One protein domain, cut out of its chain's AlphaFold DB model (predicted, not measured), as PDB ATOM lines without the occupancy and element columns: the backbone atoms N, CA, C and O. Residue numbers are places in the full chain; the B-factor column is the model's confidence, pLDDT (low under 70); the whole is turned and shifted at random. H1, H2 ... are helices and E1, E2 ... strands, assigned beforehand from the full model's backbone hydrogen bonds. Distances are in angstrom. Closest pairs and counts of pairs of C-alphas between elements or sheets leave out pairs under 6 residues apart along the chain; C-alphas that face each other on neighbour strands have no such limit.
ATOM      1  N   ILE A  78     210.159  46.224 108.523       46.16
ATOM      2  CA  ILE A  78     211.399  46.671 109.171       46.16
ATOM      3  C   ILE A  78     212.515  45.715 108.737       46.16
ATOM      4  O   ILE A  78     212.552  44.561 109.164       46.16
ATOM      5  N   LYS A  79     213.409  46.183 107.857       44.28
ATOM      6  CA  LYS A  79     214.550  45.398 107.358       44.28
ATOM      7  C   LYS A  79     215.701  45.456 108.364       44.28
ATOM      8  O   LYS A  79     216.428  46.444 108.417       44.28
ATOM      9  N   TYR A  80     215.882  44.386 109.134       43.38
ATOM     10  CA  TYR A  80     217.106  44.132 109.897       43.38
ATOM     11  C   TYR A  80     217.917  43.055 109.167       43.38
ATOM     12  O   TYR A  80     217.730  41.862 109.394       43.38
ATOM     13  N   GLY A  81     218.785  43.479 108.246       55.25
ATOM     14  CA  GLY A  81     219.480  42.566 107.333       55.25
ATOM     15  C   GLY A  81     218.558  41.991 106.250       55.25
ATOM     16  O   GLY A  81     217.581  42.623 105.852       55.25
ATOM     17  N   GLU A  82     218.890  40.797 105.757       50.59
ATOM     18  CA  GLU A  82     218.227  40.150 104.611       50.59
ATOM     19  C   GLU A  82     216.825  39.587 104.937       50.59
ATOM     20  O   GLU A  82     216.018  39.332 104.044       50.59
ATOM     21  N   THR A  83     216.484  39.437 106.221       57.16
ATOM     22  CA  THR A  83     215.191  38.897 106.665       57.16
ATOM     23  C   THR A  83     214.113  39.975 106.791       57.16
ATOM     24  O   THR A  83     214.172  40.845 107.662       57.16
ATOM     25  N   VAL A  84     213.068  39.866 105.966       58.06
ATOM     26  CA  VAL A  84     211.850  40.688 106.041       58.06
ATOM     27  C   VAL A  84     210.970  40.242 107.214       58.06
ATOM     28  O   VAL A  84     210.444  39.128 107.223       58.06
ATOM     29  N   ILE A  85     210.765  41.138 108.184       60.53
ATOM     30  CA  ILE A  85     209.714  41.013 109.201       60.53
ATOM     31  C   ILE A  85     208.529  41.870 108.747       60.53
ATOM     32  O   ILE A  85     208.617  43.100 108.755       60.53
ATOM     33  N   ASP A  86     207.437  41.219 108.340       65.25
ATOM     34  CA  ASP A  86     206.179  41.889 107.997       65.25
ATOM     35  C   ASP A  86     205.452  42.313 109.283       65.25
ATOM     36  O   ASP A  86     204.930  41.492 110.042       65.25
ATOM     37  N   THR A  87     205.448  43.615 109.557       65.44
ATOM     38  CA  THR A  87     204.782  44.192 110.725       65.44
ATOM     39  C   THR A  87     203.287  44.400 110.499       65.44
ATOM     40  O   THR A  87     202.567  44.608 111.475       65.44
ATOM     41  N   ASN A  88     202.776  44.280 109.266       65.31
ATOM     42  CA  ASN A  88     201.335  44.340 109.012       65.31
ATOM     43  C   ASN A  88     200.621  43.142 109.654       65.31
ATOM     44  O   ASN A  88     199.576  43.322 110.279       65.31
ATOM     45  N   GLU A  89     201.206  41.941 109.564       68.56
ATOM     46  CA  GLU A  89     200.671  40.728 110.204       68.56
ATOM     47  C   GLU A  89     200.670  40.837 111.741       68.56
ATOM     48  O   GLU A  89     199.756  40.347 112.403       68.56
ATOM     49  N   LEU A  90     201.645  41.549 112.319       72.50
ATOM     50  CA  LEU A  90     201.726  41.791 113.762       72.50
ATOM     51  C   LEU A  90     200.751  42.874 114.257       72.50
ATOM     52  O   LEU A  90     200.213  42.772 115.360       72.50
ATOM     53  N   LEU A  91     200.532  43.928 113.468       73.56
ATOM     54  CA  LEU A  91     199.695  45.069 113.856       73.56
ATOM     55  C   LEU A  91     198.191  44.821 113.637       73.56
ATOM     56  O   LEU A  91     197.373  45.489 114.272       73.56
ATOM     57  N   TRP A  92     197.809  43.865 112.779       80.25
ATOM     58  CA  TRP A  92     196.416  43.636 112.373       80.25
ATOM     59  C   TRP A  92     195.910  42.223 112.681       80.25
ATOM     60  O   TRP A  92     195.821  41.354 111.816       80.25
ATOM     61  N   VAL A  93     195.471  42.022 113.925       76.62
ATOM     62  CA  VAL A  93     194.842  40.770 114.372       76.62
ATOM     63  C   VAL A  93     193.472  40.567 113.692       76.62
ATOM     64  O   VAL A  93     192.583  41.410 113.858       76.62
ATOM     65  N   PRO A  94     193.230  39.449 112.975       81.31
ATOM     66  CA  PRO A  94     191.947  39.199 112.320       81.31
ATOM     67  C   PRO A  94     190.791  39.111 113.325       81.31
ATOM     68  O   PRO A  94     190.930  38.513 114.391       81.31
ATOM     69  N   ALA A  95     189.609  39.625 112.965       76.25
ATOM     70  CA  ALA A  95     188.469  39.783 113.884       76.25
ATOM     71  C   ALA A  95     188.037  38.497 114.631       76.25
ATOM     72  O   ALA A  95     187.516  38.571 115.742       76.25
ATOM     73  N   GLN A  96     188.293  37.311 114.067       77.44
ATOM     74  CA  GLN A  96     188.038  36.016 114.717       77.44
ATOM     75  C   GLN A  96     188.866  35.798 116.001       77.44
ATOM     76  O   GLN A  96     188.440  35.061 116.891       77.44
ATOM     77  N   TYR A  97     190.025  36.453 116.094       79.56
ATOM     78  CA  TYR A  97     190.973  36.414 117.207       79.56
ATOM     79  C   TYR A  97     190.918  37.687 118.065       79.56
ATOM     80  O   TYR A  97     191.788  37.892 118.902       79.56
ATOM     81  N   HIS A  98     189.916  38.553 117.888       79.56
ATOM     82  CA  HIS A  98     189.777  39.763 118.698       79.56
ATOM     83  C   HIS A  98     189.519  39.405 120.182       79.56
ATOM     84  O   HIS A  98     188.701  38.512 120.447       79.56
ATOM     85  N   PRO A  99     190.144  40.089 121.167       84.19
ATOM     86  CA  PRO A  99     190.031  39.743 122.590       84.19
ATOM     87  C   PRO A  99     188.584  39.683 123.098       84.19
ATOM     88  O   PRO A  99     188.243  38.767 123.842       84.19
ATOM     89  N   ASN A 100     187.712  40.583 122.630       75.62
ATOM     90  CA  ASN A 100     186.296  40.624 123.032       75.62
ATOM     91  C   ASN A 100     185.412  39.585 122.305       75.62
ATOM     92  O   ASN A 100     184.217  39.521 122.571       75.62
ATOM     93  N   ILE A 101     185.965  38.813 121.359       80.56
ATOM     94  CA  ILE A 101     185.234  37.813 120.556       80.56
ATOM     95  C   ILE A 101     185.684  36.391 120.912       80.56
ATOM     96  O   ILE A 101     184.845  35.503 121.045       80.56
ATOM     97  N   SER A 102     186.986  36.152 121.116       81.12
ATOM     98  CA  SER A 102     187.453  34.928 121.787       81.12
ATOM     99  C   SER A 102     188.843  35.098 122.437       81.12
ATOM    100  O   SER A 102     189.870  34.906 121.777       81.12
ATOM    101  N   PRO A 103     188.921  35.409 123.749       82.62
ATOM    102  CA  PRO A 103     190.187  35.748 124.408       82.62
ATOM    103  C   PRO A 103     191.175  34.573 124.475       82.62
ATOM    104  O   PRO A 103     192.387  34.783 124.488       82.62
ATOM    105  N   GLU A 104     190.694  33.326 124.465       83.56
ATOM    106  CA  GLU A 104     191.562  32.144 124.395       83.56
ATOM    107  C   GLU A 104     192.250  31.986 123.036       83.56
ATOM    108  O   GLU A 104     193.421  31.607 122.982       83.56
ATOM    109  N   LYS A 105     191.546  32.282 121.934       85.00
ATOM    110  CA  LYS A 105     192.142  32.227 120.593       85.00
ATOM    111  C   LYS A 105     193.117  33.382 120.405       85.00
ATOM    112  O   LYS A 105     194.198  33.149 119.882       85.00
ATOM    113  N   PHE A 106     192.772  34.577 120.897       88.00
ATOM    114  CA  PHE A 106     193.684  35.723 120.937       88.00
ATOM    115  C   PHE A 106     195.009  35.363 121.622       88.00
ATOM    116  O   PHE A 106     196.069  35.500 121.019       88.00
ATOM    117  N   ARG A 107     194.954  34.810 122.844       88.06
ATOM    118  CA  ARG A 107     196.154  34.394 123.592       88.06
ATOM    119  C   ARG A 107     196.998  33.368 122.834       88.06
ATOM    120  O   ARG A 107     198.207  33.539 122.760       88.06
ATOM    121  N   LYS A 108     196.377  32.343 122.235       88.88
ATOM    122  CA  LYS A 108     197.086  31.325 121.432       88.88
ATOM    123  C   LYS A 108     197.717  31.900 120.159       88.88
ATOM    124  O   LYS A 108     198.809  31.485 119.790       88.88
ATOM    125  N   HIS A 109     197.047  32.850 119.509       86.38
ATOM    126  CA  HIS A 109     197.561  33.537 118.325       86.38
ATOM    127  C   HIS A 109     198.769  34.414 118.674       86.38
ATOM    128  O   HIS A 109     199.828  34.211 118.091       86.38
ATOM    129  N   ILE A 110     198.657  35.279 119.691       87.56
ATOM    130  CA  ILE A 110     199.774  36.107 120.178       87.56
ATOM    131  C   ILE A 110     200.955  35.243 120.634       87.56
ATOM    132  O   ILE A 110     202.091  35.554 120.290       87.56
ATOM    133  N   GLN A 111     200.704  34.144 121.355       88.19
ATOM    134  CA  GLN A 111     201.760  33.212 121.756       88.19
ATOM    135  C   GLN A 111     202.490  32.644 120.531       88.19
ATOM    136  O   GLN A 111     203.698  32.810 120.426       88.19
ATOM    137  N   SER A 112     201.760  32.094 119.553       88.88
ATOM    138  CA  SER A 112     202.368  31.559 118.327       88.88
ATOM    139  C   SER A 112     203.112  32.619 117.502       88.88
ATOM    140  O   SER A 112     204.139  32.304 116.906       88.88
ATOM    141  N   SER A 113     202.643  33.872 117.479       86.00
ATOM    142  CA  SER A 113     203.351  34.981 116.825       86.00
ATOM    143  C   SER A 113     204.660  35.339 117.540       86.00
ATOM    144  O   SER A 113     205.654  35.621 116.873       86.00
ATOM    145  N   VAL A 114     204.689  35.304 118.878       87.38
ATOM    146  CA  VAL A 114     205.919  35.505 119.666       87.38
ATOM    147  C   VAL A 114     206.886  34.340 119.461       87.38
ATOM    148  O   VAL A 114     208.056  34.585 119.169       87.38
ATOM    149  N   ASP A 115     206.404  33.097 119.528       88.25
ATOM    150  CA  ASP A 115     207.214  31.895 119.309       88.25
ATOM    151  C   ASP A 115     207.918  31.969 117.935       88.25
ATOM    152  O   ASP A 115     209.147  31.895 117.862       88.25
ATOM    153  N   GLN A 116     207.167  32.268 116.863       87.00
ATOM    154  CA  GLN A 116     207.697  32.459 115.502       87.00
ATOM    155  C   GLN A 116     208.721  33.602 115.386       87.00
ATOM    156  O   GLN A 116     209.659  33.509 114.591       87.00
ATOM    157  N   MET A 117     208.567  34.691 116.147       82.38
ATOM    158  CA  MET A 117     209.579  35.754 116.181       82.38
ATOM    159  C   MET A 117     210.848  35.308 116.900       82.38
ATOM    160  O   MET A 117     211.936  35.601 116.412       82.38
TER     161      MET A 117
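What this domain is: This is residues 78 to 117 of the 698 residues of the protein "BA75_04473T0" of Komagataella pastoris (UniProt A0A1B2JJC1). A small two-stranded hairpin, E1 and E2, leads through short helix H1 into a long link, and the chain then folds back as helix H2, making a narrow U on its side. The hairpin's residues 79 to 84 stick out at one end. The printed part has 40 residues with two named strands and two named helices, in the order E1, E2, H1, H2 along the chain, the class being mixed, helices and strands, with an antiparallel sheet of E1 and E2; it is loose, radius of gyration of the C-alphas 12.0 A, spanning 37 by 17 by 9 A.

Where its parts are: Find C-alpha 78 at (211.399, 46.671, 109.171), where E1, residues 78 to 80, begins. E2 is residues 83 to 86, 9.6 A long, and H1 residues 87 to 91. H2, residues 103 to 117, runs 21.1 A to C-alpha 117 at (209.579, 35.754, 116.181).

How they stand to each other: In the hairpin, E1 and E2 are antiparallel at 160 degrees; look for N 78 and O 85, 3.5 A apart, within hydrogen-bond range. H1 and H2 are close but not clearly touching: their closest C-alphas, Leu 90 and Ser 113, are 7.6 A apart. H2 is apart from E1 and E2. In H1 and H2 every O i to N i+4 pair is within hydrogen-bond range.

The domain as a whole: The C-alphas farthest apart, Gly 81 and Ile 101, are 37.0 A apart. The printed part has no cut. H1 to H2 is a long link; residues 78 to 89 are under pLDDT 70.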